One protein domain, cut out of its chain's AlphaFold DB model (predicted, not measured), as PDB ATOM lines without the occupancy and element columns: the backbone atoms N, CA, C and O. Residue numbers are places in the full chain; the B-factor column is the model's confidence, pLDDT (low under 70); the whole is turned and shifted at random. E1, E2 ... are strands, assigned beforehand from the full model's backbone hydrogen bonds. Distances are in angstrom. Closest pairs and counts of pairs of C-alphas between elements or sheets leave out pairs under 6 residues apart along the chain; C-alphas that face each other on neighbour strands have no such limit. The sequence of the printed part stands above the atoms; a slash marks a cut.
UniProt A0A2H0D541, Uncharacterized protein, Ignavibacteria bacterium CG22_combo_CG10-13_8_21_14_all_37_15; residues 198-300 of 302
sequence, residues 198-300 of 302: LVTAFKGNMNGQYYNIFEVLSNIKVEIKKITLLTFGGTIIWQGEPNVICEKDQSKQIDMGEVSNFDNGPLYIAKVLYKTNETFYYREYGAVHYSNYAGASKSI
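What this domain is: This is residues 198 to 300 of the 302 residues of an uncharacterized protein of Ignavibacteria bacterium CG22_combo_CG10-13_8_21_14_all_37_15 (UniProt A0A2H0D541). Two strongly twisted sheets lie face to face as a sandwich, with their strands crossed; the larger one is built of the strands E3, E7 and E8 side by side, with E4 and E5 one after the other along the far side of E3, and the smaller one is E1, E2 and E6. The sheets come together at two places, at E1 with E8 and at E5 with E2 and E6, while the short E9 meets E8 only at a point. The printed part has 103 residues with nine named strands, E1 to E9 in order along the chain, and no named helix; the class is all strand. The smaller sheet has the order E1, E2, E6 and is antiparallel; the larger is branched at E3, and its neighbour pairs are antiparallel. The whole is compact, with a radius of gyration of the C-alphas of 13.0 A and spans of 37 by 33 by 24 A.

Where its parts are: In the larger sheet, E3 is residues 222 to 230, 22.0 A from first to last C-alpha, and bends by 66 degrees at residue 225. E7, residues 268 to 276, and E8, residues 279 to 288, are each 24.9 A long. E4 is residues 236 to 240, E5 is residues 244 to 246, and E9 is residues 297 to 299, with C-alpha 299 at (180.551, 187.179, 111.810). In the smaller sheet, E1 is residues 198 to 206, 20.2 A long from C-alpha 198 at (175.717, 197.833, 120.211), and bends by 80 degrees at residue 203. E2, residues 209 to 218, is 26.2 A long and bends by 63 degrees at residue 212. E6 is residues 250 to 255, 16.3 A long, with C-alpha 255 at (187.422, 209.587, 122.593).

How they stand to each other: The pairing of E3 is staggered: E5, beside residues 222 to 224, and E4, beside residues 226 to 230, lie on one side of it, and E7, beside residues 222 to 230, on the other side. N 224 and O 244 are 2.8 A apart between E3 and E5, within hydrogen-bond range. E3 and E4 form a hairpin, antiparallel at 159 degrees, with N 229 and O 238 at 2.8 A. E3 and E7 are antiparallel at 160 degrees, with N 228 and O 271 at 2.8 A. The hairpin of E7 and E8 has N 274 and O 281 at 2.8 A. In the smaller sheet, E1 and E2 form a hairpin, antiparallel at 154 degrees, with N 202 and O 213 at 3.0 A. E2, the inner strand, is antiparallel to E6 at 144 degrees, with N 254 and O 214 at 2.8 A. The parts of the two sheets that face each other are 9.6 A centre to centre, with the strands of the one at 63 degrees to those of the other. Between the sheets, the closest C-alphas of E1 and E8 are those of Thr 200 and Val 288, 5.2 A apart. The closest of E5 and E6 are those of Cys 246 and Lys 252, 5.3 A apart. E1 and E7 are near each other, while E3 and E6 are apart.

The domain as a whole: The two C-alphas farthest apart are those of Gly 208 and Ile 300, 38.8 A. The printed part has no cut. The link from E6 to E7, residues 256 to 267, is long; the link from E8 to E9 is short but not tight, and the other links are tight. The mean pLDDT of the printed part is 78.2, and 20 residues are under 70: residue 206, residue 261, residues 263 to 266 and residues 287 to 300. The mean pLDDT of E9 is 37.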
ATOM      1  N   LEU A 198     176.176 196.578 120.775       80.62
ATOM      2  CA  LEU A 198     175.717 197.833 120.211       80.62
ATOM      3  C   LEU A 198     176.923 198.754 120.060       80.62
ATOM      4  O   LEU A 198     177.676 198.973 121.008       80.62
ATOM      5  N   VAL A 199     177.112 199.271 118.852       83.69
ATOM      6  CA  VAL A 199     178.226 200.150 118.509       83.69
ATOM      7  C   VAL A 199     177.674 201.421 117.893       83.69
ATOM      8  O   VAL A 199     176.917 201.361 116.924       83.69
ATOM      9  N   THR A 200     178.062 202.568 118.437       83.19
ATOM     10  CA  THR A 200     177.638 203.880 117.946       83.19
ATOM     11  C   THR A 200     178.832 204.825 117.841       83.19
ATOM     12  O   THR A 200     179.845 204.670 118.520       83.19
ATOM     13  N   ALA A 201     178.722 205.804 116.948       84.62
ATOM     14  CA  ALA A 201     179.680 206.888 116.822       84.62
ATOM     15  C   ALA A 201     178.892 208.191 116.698       84.62
ATOM     16  O   ALA A 201     177.975 208.292 115.876       84.62
ATOM     17  N   PHE A 202     179.207 209.164 117.545       81.44
ATOM     18  CA  PHE A 202     178.467 210.420 117.642       81.44
ATOM     19  C   PHE A 202     179.356 211.544 118.166       81.44
ATOM     20  O   PHE A 202     180.415 211.305 118.738       81.44
ATOM     21  N   LYS A 203     178.907 212.786 117.993       83.00
ATOM     22  CA  LYS A 203     179.548 213.949 118.601       83.00
ATOM     23  C   LYS A 203     178.942 214.179 119.978       83.00
ATOM     24  O   LYS A 203     177.738 214.398 120.093       83.00
ATOM     25  N   GLY A 204     179.751 214.087 121.023       75.44
ATOM     26  CA  GLY A 204     179.298 214.197 122.406       75.44
ATOM     27  C   GLY A 204     180.126 215.193 123.199       75.44
ATOM     28  O   GLY A 204     181.234 215.549 122.811       75.44
ATOM     29  N   ASN A 205     179.569 215.664 124.312       75.81
ATOM     30  CA  ASN A 205     180.284 216.532 125.236       75.81
ATOM     31  C   ASN A 205     180.999 215.674 126.287       75.81
ATOM     32  O   ASN A 205     180.342 214.966 127.050       75.81
ATOM     33  N   MET A 206     182.326 215.761 126.338       68.38
ATOM     34  CA  MET A 206     183.132 215.222 127.430       68.38
ATOM     35  C   MET A 206     183.858 216.381 128.109       68.38
ATOM     36  O   MET A 206     184.614 217.114 127.477       68.38
ATOM     37  N   ASN A 207     183.625 216.552 129.413       73.81
ATOM     38  CA  ASN A 207     184.283 217.568 130.246       73.81
ATOM     39  C   ASN A 207     184.162 219.016 129.720       73.81
ATOM     40  O   ASN A 207     185.072 219.821 129.898       73.81
ATOM     41  N   GLY A 208     183.040 219.365 129.084       71.06
ATOM     42  CA  GLY A 208     182.773 220.718 128.583       71.06
ATOM     43  C   GLY A 208     183.267 220.987 127.159       71.06
ATOM     44  O   GLY A 208     183.071 222.093 126.660       71.06
ATOM     45  N   GLN A 209     183.861 219.997 126.489       74.44
ATOM     46  CA  GLN A 209     184.323 220.083 125.101       74.44
ATOM     47  C   GLN A 209     183.631 219.024 124.236       74.44
ATOM     48  O   GLN A 209     183.305 217.934 124.705       74.44
ATOM     49  N   TYR A 210     183.356 219.366 122.975       77.12
ATOM     50  CA  TYR A 210     182.703 218.458 122.034       77.12
ATOM     51  C   TYR A 210     183.741 217.629 121.285       77.12
ATOM     52  O   TYR A 210     184.558 218.182 120.556       77.12
ATOM     53  N   TYR A 211     183.646 216.313 121.426       81.69
ATOM     54  CA  TYR A 211     184.520 215.334 120.793       81.69
ATOM     55  C   TYR A 211     183.711 214.357 119.949       81.69
ATOM     56  O   TYR A 211     182.509 214.181 120.164       81.69
ATOM     57  N   ASN A 212     184.372 213.696 118.999       86.38
ATOM     58  CA  ASN A 212     183.780 212.542 118.334       86.38
ATOM     59  C   ASN A 212     184.030 211.320 119.218       86.38
ATOM     60  O   ASN A 212     185.165 211.011 119.568       86.38
ATOM     61  N   ILE A 213     182.958 210.642 119.599       86.88
ATOM     62  CA  ILE A 213     182.956 209.548 120.564       86.88
ATOM     63  C   ILE A 213     182.539 208.278 119.847       86.88
ATOM     64  O   ILE A 213     181.559 208.267 119.100       86.88
ATOM     65  N   PHE A 214     183.275 207.202 120.099       88.56
ATOM     66  CA  PHE A 214     182.872 205.848 119.763       88.56
ATOM     67  C   PHE A 214     182.403 205.142 121.029       88.56
ATOM     68  O   PHE A 214     183.137 205.084 122.016       88.56
ATOM     69  N   GLU A 215     181.193 204.603 121.018       88.69
ATOM     70  CA  GLU A 215     180.619 203.896 122.154       88.69
ATOM     71  C   GLU A 215     180.359 202.434 121.802       88.69
ATOM     72  O   GLU A 215     179.838 202.104 120.735       88.69
ATOM     73  N   VAL A 216     180.732 201.552 122.726       88.44
ATOM     74  CA  VAL A 216     180.442 200.120 122.667       88.44
ATOM     75  C   VAL A 216     179.659 199.734 123.909       88.44
ATOM     76  O   VAL A 216     180.122 199.978 125.019       88.44
ATOM     77  N   LEU A 217     178.518 199.084 123.729       84.69
ATOM     78  CA  LEU A 217     177.787 198.376 124.776       84.69
ATOM     79  C   LEU A 217     177.796 196.884 124.439       84.69
ATOM     80  O   LEU A 217     177.588 196.503 123.287       84.69
ATOM     81  N   SER A 218     178.058 196.047 125.438       81.94
ATOM     82  CA  SER A 218     178.198 194.601 125.268       81.94
ATOM     83  C   SER A 218     177.558 193.861 126.436       81.94
ATOM     84  O   SER A 218     177.783 194.221 127.590       81.94
ATOM     85  N   ASN A 219     176.821 192.785 126.155       72.12
ATOM     86  CA  ASN A 219     176.272 191.895 127.191       72.12
ATOM     87  C   ASN A 219     177.309 190.906 127.763       72.12
ATOM     88  O   ASN A 219     176.994 190.057 128.599       72.12
ATOM     89  N   ILE A 220     178.557 191.005 127.305       75.50
ATOM     90  CA  ILE A 220     179.704 190.252 127.806       75.50
ATOM     91  C   ILE A 220     180.893 191.182 128.043       75.50
ATOM     92  O   ILE A 220     181.047 192.203 127.370       75.50
ATOM     93  N   LYS A 221     181.792 190.802 128.953       83.94
ATOM     94  CA  LYS A 221     183.046 191.540 129.141       83.94
ATOM     95  C   LYS A 221     183.970 191.343 127.935       83.94
ATOM     96  O   LYS A 221     184.333 190.209 127.604       83.94
ATOM     97  N   VAL A 222     184.420 192.445 127.340       87.44
ATOM     98  CA  VAL A 222     185.384 192.444 126.230       87.44
ATOM     99  C   VAL A 222     186.462 193.495 126.418       87.44
ATOM    100  O   VAL A 222     186.250 194.550 127.010       87.44
ATOM    101  N   GLU A 223     187.634 193.218 125.868       92.38
ATOM    102  CA  GLU A 223     188.695 194.200 125.718       92.38
ATOM    103  C   GLU A 223     188.729 194.679 124.265       92.38
ATOM    104  O   GLU A 223     188.897 193.887 123.338       92.38
ATOM    105  N   ILE A 224     188.537 195.976 124.055       93.69
ATOM    106  CA  ILE A 224     188.551 196.615 122.743       93.69
ATOM    107  C   ILE A 224     190.000 196.961 122.418       93.69
ATOM    108  O   ILE A 224     190.592 197.854 123.027       93.69
ATOM    109  N   LYS A 225     190.579 196.236 121.462       94.25
ATOM    110  CA  LYS A 225     191.994 196.354 121.093       94.25
ATOM    111  C   LYS A 225     192.221 197.373 119.996       94.25
ATOM    112  O   LYS A 225     193.156 198.158 120.087       94.25
ATOM    113  N   LYS A 226     191.363 197.367 118.977       94.62
ATOM    114  CA  LYS A 226     191.485 198.241 117.812       94.62
ATOM    115  C   LYS A 226     190.121 198.570 117.237       94.62
ATOM    116  O   LYS A 226     189.249 197.703 117.193       94.62
ATOM    117  N   ILE A 227     189.965 199.798 116.765       93.81
ATOM    118  CA  ILE A 227     188.795 200.257 116.025       93.81
ATOM    119  C   ILE A 227     189.272 200.941 114.749       93.81
ATOM    120  O   ILE A 227     190.223 201.723 114.770       93.81
ATOM    121  N   THR A 228     188.590 200.664 113.645       92.81
ATOM    122  CA  THR A 228     188.774 201.335 112.361       92.81
ATOM    123  C   THR A 228     187.410 201.789 111.856       92.81
ATOM    124  O   THR A 228     186.534 200.957 111.617       92.81
ATOM    125  N   LEU A 229     187.227 203.094 111.677       89.50
ATOM    126  CA  LEU A 229     186.049 203.680 111.047       89.50
ATOM    127  C   LEU A 229     186.327 203.964 109.575       89.50
ATOM    128  O   LEU A 229     187.342 204.568 109.217       89.50
ATOM    129  N   LEU A 230     185.399 203.532 108.732       88.00
ATOM    130  CA  LEU A 230     185.468 203.612 107.282       88.00
ATOM    131  C   LEU A 230     184.219 204.309 106.740       88.00
ATOM    132  O   LEU A 230     183.121 204.142 107.271       88.00
ATOM    133  N   THR A 231     184.359 205.017 105.625       84.62
ATOM    134  CA  THR A 231     183.204 205.366 104.788       84.62
ATOM    135  C   THR A 231     182.655 204.115 104.090       84.62
ATOM    136  O   THR A 231     183.352 203.107 103.965       84.62
ATOM    137  N   PHE A 232     181.432 204.174 103.549       77.25
ATOM    138  CA  PHE A 232     180.902 203.101 102.688       77.25
ATOM    139  C   PHE A 232     181.778 202.801 101.461       77.25
ATOM    140  O   PHE A 232     181.751 201.685 100.950       77.25
ATOM    141  N   GLY A 233     182.570 203.775 101.002       79.50
ATOM    142  CA  GLY A 233     183.554 203.590  99.932       79.50
ATOM    143  C   GLY A 233     184.838 202.875 100.373       79.50
ATOM    144  O   GLY A 233     185.705 202.634  99.540       79.50
ATOM    145  N   GLY A 234     184.980 202.544 101.662       82.00
ATOM    146  CA  GLY A 234     186.144 201.851 102.218       82.00
ATOM    147  C   GLY A 234     187.305 202.761 102.629       82.00
ATOM    148  O   GLY A 234     188.355 202.254 103.018       82.00
ATOM    149  N   THR A 235     187.144 204.086 102.581       87.75
ATOM    150  CA  THR A 235     188.179 205.031 103.032       87.75
ATOM    151  C   THR A 235     188.216 205.085 104.554       87.75
ATOM    152  O   THR A 235     187.187 205.345 105.173       87.75
ATOM    153  N   ILE A 236     189.390 204.880 105.160       90.56
ATOM    154  CA  ILE A 236     189.585 205.020 106.611       90.56
ATOM    155  C   ILE A 236     189.480 206.499 106.984       90.56
ATOM    156  O   ILE A 236     190.246 207.314 106.476       90.56
ATOM    157  N   ILE A 237     188.553 206.827 107.882       88.31
ATOM    158  CA  ILE A 237     188.390 208.182 108.434       88.31
ATOM    159  C   ILE A 237     188.966 208.303 109.840       88.31
ATOM    160  O   ILE A 237     189.364 209.387 110.250       88.31
ATOM    161  N   TRP A 238     189.037 207.191 110.571       91.25
ATOM    162  CA  TRP A 238     189.655 207.143 111.885       91.25
ATOM    163  C   TRP A 238     190.131 205.729 112.211       91.25
ATOM    164  O   TRP A 238     189.504 204.739 111.825       91.25
ATOM    165  N   GLN A 239     191.242 205.630 112.935       94.12
ATOM    166  CA  GLN A 239     191.750 204.373 113.463       94.12
ATOM    167  C   GLN A 239     192.415 204.619 114.814       94.12
ATOM    168  O   GLN A 239     193.243 205.518 114.939       94.12
ATOM    169  N   GLY A 240     192.102 203.774 115.791       93.44
ATOM    170  CA  GLY A 240     192.691 203.838 117.123       93.44
ATOM    171  C   GLY A 240     192.913 202.461 117.734       93.44
ATOM    172  O   GLY A 240     192.235 201.490 117.389       93.44
ATOM    173  N   GLU A 241     193.859 202.391 118.668       95.94
ATOM    174  CA  GLU A 241     194.180 201.200 119.464       95.94
ATOM    175  C   GLU A 241     193.938 201.500 120.949       95.94
ATOM    176  O   GLU A 241     194.884 201.653 121.720       95.94
ATOM    177  N   PRO A 242     192.669 201.666 121.369       92.38
ATOM    178  CA  PRO A 242     192.360 202.217 122.687       92.38
ATOM    179  C   PRO A 242     192.784 201.290 123.832       92.38
ATOM    180  O   PRO A 242     193.052 201.769 124.928       92.38
ATOM    181  N   ASN A 243     192.842 199.975 123.589       92.44
ATOM    182  CA  ASN A 243     193.192 198.963 124.584       92.44
ATOM    183  C   ASN A 243     192.411 199.133 125.905       92.44
ATOM    184  O   ASN A 243     192.986 199.203 126.992       92.44
ATOM    185  N   VAL A 244     191.083 199.239 125.795       93.62
ATOM    186  CA  VAL A 244     190.178 199.498 126.927       93.62
ATOM    187  C   VAL A 244     189.245 198.325 127.191       93.62
ATOM    188  O   VAL A 244     188.853 197.604 126.278       93.62
ATOM    189  N   ILE A 245     188.832 198.165 128.446       92.81
ATOM    190  CA  ILE A 245     187.847 197.158 128.849       92.81
ATOM    191  C   ILE A 245     186.438 197.767 128.811       92.81
ATOM    192  O   ILE A 245     186.209 198.851 129.351       92.81
ATOM    193  N   CYS A 246     185.510 197.047 128.184       88.94
ATOM    194  CA  CYS A 246     184.066 197.225 128.293       88.94
ATOM    195  C   CYS A 246     183.543 196.102 129.200       88.94
ATOM    196  O   CYS A 246     183.664 194.916 128.873       88.94
ATOM    197  N   GLU A 247     183.069 196.472 130.391       88.44
ATOM    198  CA  GLU A 247     182.462 195.523 131.326       88.44
ATOM    199  C   GLU A 247     181.078 195.087 130.825       88.44
ATOM    200  O   GLU A 247     180.451 195.774 130.018       88.44
ATOM    201  N   LYS A 248     180.607 193.933 131.309       81.38
ATOM    202  CA  LYS A 248     179.285 193.399 130.962       81.38
ATOM    203  C   LYS A 248     178.185 194.422 131.286       81.38
ATOM    204  O   LYS A 248     178.182 194.993 132.375       81.38
ATOM    205  N   ASP A 249     177.269 194.613 130.337       79.44
ATOM    206  CA  ASP A 249     176.094 195.492 130.407       79.44
ATOM    207  C   ASP A 249     176.422 196.969 130.689       79.44
ATOM    208  O   ASP A 249     175.573 197.741 131.135       79.44
ATOM    209  N   GLN A 250     177.660 197.384 130.408       84.06
ATOM    210  CA  GLN A 250     178.110 198.767 130.540       84.06
ATOM    211  C   GLN A 250     178.541 199.326 129.190       84.06
ATOM    212  O   GLN A 250     179.170 198.636 128.385       84.06
ATOM    213  N   SER A 251     178.238 200.603 128.951       86.69
ATOM    214  CA  SER A 251     178.777 201.296 127.789       86.69
ATOM    215  C   SER A 251     180.208 201.753 128.061       86.69
ATOM    216  O   SER A 251     180.558 202.222 129.149       86.69
ATOM    217  N   LYS A 252     181.066 201.603 127.055       92.31
ATOM    218  CA  LYS A 252     182.419 202.138 127.057       92.31
ATOM    219  C   LYS A 252     182.556 203.163 125.949       92.31
ATOM    220  O   LYS A 252     182.489 202.819 124.773       92.31
ATOM    221  N   GLN A 253     182.790 204.403 126.358       91.12
ATOM    222  CA  GLN A 253     183.074 205.517 125.465       91.12
ATOM    223  C   GLN A 253     184.578 205.650 125.243       91.12
ATOM    224  O   GLN A 253     185.383 205.498 126.171       91.12
ATOM    225  N   ILE A 254     184.941 205.901 123.994       91.44
ATOM    226  CA  ILE A 254     186.302 206.081 123.508       91.44
ATOM    227  C   ILE A 254     186.326 207.408 122.766       91.44
ATOM    228  O   ILE A 254     185.587 207.603 121.800       91.44
ATOM    229  N   ASP A 255     187.175 208.310 123.241       89.69
ATOM    230  CA  ASP A 255     187.422 209.587 122.593       89.69
ATOM    231  C   ASP A 255     188.245 209.361 121.317       89.69
ATOM    232  O   ASP A 255     189.325 208.764 121.351       89.69
ATOM    233  N   MET A 256     187.707 209.798 120.182       88.69
ATOM    234  CA  MET A 256     188.375 209.742 118.882       88.69
ATOM    235  C   MET A 256     189.100 211.047 118.540       88.69
ATOM    236  O   MET A 256     189.787 211.105 117.517       88.69
ATOM    237  N   GLY A 257     188.950 212.085 119.365       85.38
ATOM    238  CA  GLY A 257     189.377 213.443 119.075       85.38
ATOM    239  C   GLY A 257     188.524 214.105 117.989       85.38
ATOM    240  O   GLY A 257     187.369 213.741 117.733       85.38
ATOM    241  N   GLU A 258     189.103 215.099 117.322       82.50
ATOM    242  CA  GLU A 258     188.515 215.700 116.127       82.50
ATOM    243  C   GLU A 258     188.788 214.822 114.898       82.50
ATOM    244  O   GLU A 258     189.924 214.662 114.458       82.50
ATOM    245  N   VAL A 259     187.726 214.252 114.328       81.38
ATOM    246  CA  VAL A 259     187.768 213.446 113.109       81.38
ATOM    247  C   VAL A 259     187.266 214.316 111.961       81.38
ATOM    248  O   VAL A 259     186.109 214.742 111.937       81.38
ATOM    249  N   SER A 260     188.139 214.603 110.997       73.50
ATOM    250  CA  SER A 260     187.784 215.412 109.828       73.50
ATOM    251  C   SER A 260     186.614 214.785 109.063       73.50
ATOM    252  O   SER A 260     186.641 213.589 108.776       73.50
ATOM    253  N   ASN A 261     185.629 215.601 108.678       69.06
ATOM    254  CA  ASN A 261     184.422 215.196 107.941       69.06
ATOM    255  C   ASN A 261     183.448 214.277 108.702       69.06
ATOM    256  O   ASN A 261     182.536 213.741 108.076       69.06
ATOM    257  N   PHE A 262     183.584 214.137 110.025       72.50
ATOM    258  CA  PHE A 262     182.673 213.314 110.827       72.50
ATOM    259  C   PHE A 262     181.214 213.803 110.767       72.50
ATOM    260  O   PHE A 262     180.307 212.989 110.614       72.50
ATOM    261  N   ASP A 263     181.010 215.126 110.774       65.44
ATOM    262  CA  ASP A 263     179.690 215.778 110.763       65.44
ATOM    263  C   ASP A 263     178.967 215.726 109.392       65.44
ATOM    264  O   ASP A 263     177.771 215.989 109.319       65.44
ATOM    265  N   ASN A 264     179.670 215.379 108.302       57.94
ATOM    266  CA  ASN A 264     179.160 215.471 106.920       57.94
ATOM    267  C   ASN A 264     179.039 214.116 106.194       57.94
ATOM    268  O   ASN A 264     178.700 214.083 105.009       57.94
ATOM    269  N   GLY A 265     179.363 213.001 106.852       55.47
ATOM    270  CA  GLY A 265     179.420 211.694 106.199       55.47
ATOM    271  C   GLY A 265     178.119 210.885 106.293       55.47
ATOM    272  O   GLY A 265     177.422 210.933 107.307       55.47
ATOM    273  N   PRO A 266     177.786 210.090 105.256       61.44
ATOM    274  CA  PRO A 266     176.798 209.028 105.387       61.44
ATOM    275  C   PRO A 266     177.281 208.017 106.436       61.44
ATOM    276  O   PRO A 266     178.482 207.784 106.543       61.44
ATOM    277  N   LEU A 267     176.337 207.420 107.169       71.56
ATOM    278  CA  LEU A 267     176.438 206.138 107.886       71.56
ATOM    279  C   LEU A 267     177.816 205.429 107.736       71.56
ATOM    280  O   LEU A 267     178.164 204.977 106.649       71.56
ATOM    281  N   TYR A 268     178.606 205.308 108.806       81.25
ATOM    282  CA  TYR A 268     179.961 204.732 108.731       81.25
ATOM    283  C   TYR A 268     179.982 203.210 108.914       81.25
ATOM    284  O   TYR A 268     179.053 202.627 109.471       81.25
ATOM    285  N   ILE A 269     181.064 202.561 108.482       85.62
ATOM    286  CA  ILE A 269     181.366 201.163 108.812       85.62
ATOM    287  C   ILE A 269     182.433 201.152 109.907       85.62
ATOM    288  O   ILE A 269     183.533 201.665 109.708       85.62
ATOM    289  N   ALA A 270     182.136 200.542 111.050       87.38
ATOM    290  CA  ALA A 270     183.102 200.305 112.113       87.38
ATOM    291  C   ALA A 270     183.611 198.869 112.059       87.38
ATOM    292  O   ALA A 270     182.835 197.919 112.118       87.38
ATOM    293  N   LYS A 271     184.926 198.700 112.011       90.75
ATOM    294  CA  LYS A 271     185.580 197.413 112.221       90.75
ATOM    295  C   LYS A 271     186.249 197.421 113.583       90.75
ATOM    296  O   LYS A 271     187.047 198.311 113.868       90.75
ATOM    297  N   VAL A 272     185.921 196.450 114.423       90.25
ATOM    298  CA  VAL A 272     186.384 196.394 115.809       90.25
ATOM    299  C   VAL A 272     187.033 195.047 116.090       90.25
ATOM    300  O   VAL A 272     186.452 193.990 115.831       90.25
ATOM    301  N   LEU A 273     188.248 195.101 116.629       91.88
ATOM    302  CA  LEU A 273     188.975 193.957 117.157       91.88
ATOM    303  C   LEU A 273     188.746 193.883 118.667       91.88
ATOM    304  O   LEU A 273     189.211 194.744 119.421       91.88
ATOM    305  N   TYR A 274     188.065 192.831 119.099       89.69
ATOM    306  CA  TYR A 274     187.835 192.508 120.499       89.69
ATOM    307  C   TYR A 274     188.751 191.374 120.944       89.69
ATOM    308  O   TYR A 274     189.094 190.494 120.156       89.69
ATOM    309  N   LYS A 275     189.084 191.346 122.231       85.44
ATOM    310  CA  LYS A 275     189.674 190.199 122.914       85.44
ATOM    311  C   LYS A 275     188.750 189.772 124.054       85.44
ATOM    312  O   LYS A 275     188.341 190.596 124.870       85.44
ATOM    313  N   THR A 276     188.426 188.486 124.121       80.56
ATOM    314  CA  THR A 276     187.743 187.881 125.274       80.56
ATOM    315  C   THR A 276     188.295 186.482 125.517       80.56
ATOM    316  O   THR A 276     188.539 185.743 124.566       80.56
ATOM    317  N   ASN A 277     188.555 186.144 126.786       74.25
ATOM    318  CA  ASN A 277     189.161 184.872 127.209       74.25
ATOM    319  C   ASN A 277     190.372 184.464 126.347       74.25
ATOM    320  O   ASN A 277     190.408 183.376 125.784       74.25
ATOM    321  N   GLU A 278     191.333 185.379 126.183       74.69
ATOM    322  CA  GLU A 278     192.543 185.198 125.358       74.69
ATOM    323  C   GLU A 278     192.331 185.010 123.843       74.69
ATOM    324  O   GLU A 278     193.303 184.966 123.093       74.69
ATOM    325  N   THR A 279     191.089 185.002 123.360       75.44
ATOM    326  CA  THR A 279     190.767 184.856 121.934       75.44
ATOM    327  C   THR A 279     190.439 186.208 121.309       75.44
ATOM    328  O   THR A 279     189.730 187.025 121.904       75.44
ATOM    329  N   PHE A 280     190.944 186.442 120.099       82.06
ATOM    330  CA  PHE A 280     190.682 187.654 119.328       82.06
ATOM    331  C   PHE A 280     189.519 187.452 118.360       82.06
ATOM    332  O   PHE A 280     189.441 186.439 117.671       82.06
ATOM    333  N   TYR A 281     188.648 188.451 118.278       83.38
ATOM    334  CA  TYR A 281     187.485 188.463 117.401       83.38
ATOM    335  C   TYR A 281     187.457 189.757 116.613       83.38
ATOM    336  O   TYR A 281     187.551 190.841 117.186       83.38
ATOM    337  N   TYR A 282     187.265 189.647 115.307       84.06
ATOM    338  CA  TYR A 282     187.071 190.796 114.441       84.06
ATOM    339  C   TYR A 282     185.607 190.886 114.031       84.06
ATOM    340  O   TYR A 282     185.026 189.895 113.584       84.06
ATOM    341  N   ARG A 283     184.994 192.059 114.195       83.12
ATOM    342  CA  ARG A 283     183.610 192.294 113.768       83.12
ATOM    343  C   ARG A 283     183.484 193.593 113.001       83.12
ATOM    344  O   ARG A 283     184.156 194.573 113.304       83.12
ATOM    345  N   GLU A 284     182.591 193.575 112.026       83.88
ATOM    346  CA  GLU A 284     182.215 194.732 111.230       83.88
ATOM    347  C   GLU A 284     180.766 195.117 111.544       83.88
ATOM    348  O   GLU A 284     179.882 194.257 111.582       83.88
ATOM    349  N   TYR A 285     180.547 196.410 111.763       83.31
ATOM    350  CA  TYR A 285     179.263 197.031 112.048       83.31
ATOM    351  C   TYR A 285     179.017 198.106 110.996       83.31
ATOM    352  O   TYR A 285     179.784 199.060 110.887       83.31
ATOM    353  N   GLY A 286     177.968 197.948 110.197       74.81
ATOM    354  CA  GLY A 286     177.538 198.990 109.268       74.81
ATOM    355  C   GLY A 286     176.680 200.047 109.962       74.81
ATOM    356  O   GLY A 286     176.084 199.782 111.003       74.81
ATOM    357  N   ALA A 287     176.558 201.211 109.327       66.25
ATOM    358  CA  ALA A 287     175.613 202.262 109.700       66.25
ATOM    359  C   ALA A 287     175.809 202.893 111.092       66.25
ATOM    360  O   ALA A 287     174.852 203.213 111.791       66.25
ATOM    361  N   VAL A 288     177.060 203.139 111.467       65.00
ATOM    362  CA  VAL A 288     177.435 203.718 112.761       65.00
ATOM    363  C   VAL A 288     177.394 205.257 112.680       65.00
ATOM    364  O   VAL A 288     178.422 205.880 112.444       65.00
ATOM    365  N   HIS A 289     176.215 205.890 112.794       66.81
ATOM    366  CA  HIS A 289     176.066 207.358 112.922       66.81
ATOM    367  C   HIS A 289     174.722 207.760 113.573       66.81
ATOM    368  O   HIS A 289     173.739 207.048 113.405       66.81
ATOM    369  N   TYR A 290     174.717 208.889 114.304       54.62
ATOM    370  CA  TYR A 290     173.597 209.615 114.945       54.62
ATOM    371  C   TYR A 290     172.211 208.933 114.919       54.62
ATOM    372  O   TYR A 290     171.541 208.891 113.890       54.62
ATOM    373  N   SER A 291     171.731 208.557 116.109       42.97
ATOM    374  CA  SER A 291     170.402 208.014 116.441       42.97
ATOM    375  C   SER A 291     170.211 206.501 116.231       42.97
ATOM    376  O   SER A 291     169.904 206.018 115.151       42.97
ATOM    377  N   ASN A 292     170.365 205.767 117.340       37.91
ATOM    378  CA  ASN A 292     169.760 204.463 117.633       37.91
ATOM    379  C   ASN A 292     169.631 203.493 116.448       37.91
ATOM    380  O   ASN A 292     168.547 203.345 115.887       37.91
ATOM    381  N   TYR A 293     170.695 202.749 116.141       40.06
ATOM    382  CA  TYR A 293     170.561 201.552 115.316       40.06
ATOM    383  C   TYR A 293     171.372 200.380 115.862       40.06
ATOM    384  O   TYR A 293     172.576 200.472 116.085       40.06
ATOM    385  N   ALA A 294     170.682 199.252 116.031       40.22
ATOM    386  CA  ALA A 294     171.277 197.935 116.183       40.22
ATOM    387  C   ALA A 294     171.707 197.454 114.786       40.22
ATOM    388  O   ALA A 294     170.901 196.933 114.014       40.22
ATOM    389  N   GLY A 295     172.959 197.714 114.408       37.09
ATOM    390  CA  GLY A 295     173.510 197.256 113.134       37.09
ATOM    391  C   GLY A 295     173.672 195.735 113.118       37.09
ATOM    392  O   GLY A 295     174.254 195.153 114.032       37.09
ATOM    393  N   ALA A 296     173.160 195.078 112.073       40.47
ATOM    394  CA  ALA A 296     173.308 193.641 111.876       40.47
ATOM    395  C   ALA A 296     174.793 193.242 111.840       40.47
ATOM    396  O   ALA A 296     175.584 193.785 111.070       40.47
ATOM    397  N   SER A 297     175.158 192.270 112.675       39.62
ATOM    398  CA  SER A 297     176.508 191.726 112.748       39.62
ATOM    399  C   SER A 297     176.767 190.760 111.592       39.62
ATOM    400  O   SER A 297     175.991 189.833 111.350       39.62
ATOM    401  N   LYS A 298     177.896 190.932 110.900       36.25
ATOM    402  CA  LYS A 298     178.487 189.865 110.084       36.25
ATOM    403  C   LYS A 298     179.630 189.248 110.884       36.25
ATOM    404  O   LYS A 298     180.661 189.883 111.094       36.25
ATOM    405  N   SER A 299     179.438 188.016 111.355       36.22
ATOM    406  CA  SER A 299     180.551 187.179 111.810       36.22
ATOM    407  C   SER A 299     181.409 186.872 110.581       36.22
ATOM    408  O   SER A 299     180.940 186.274 109.613       36.22
ATOM    409  N   ILE A 300     182.649 187.354 110.588       32.31
ATOM    410  CA  ILE A 300     183.686 186.870 109.684       32.31
ATOM    411  C   ILE A 300     184.491 185.892 110.534       32.31
ATOM    412  O   ILE A 300     185.362 186.302 111.296       32.31
TER     413      ILE A 300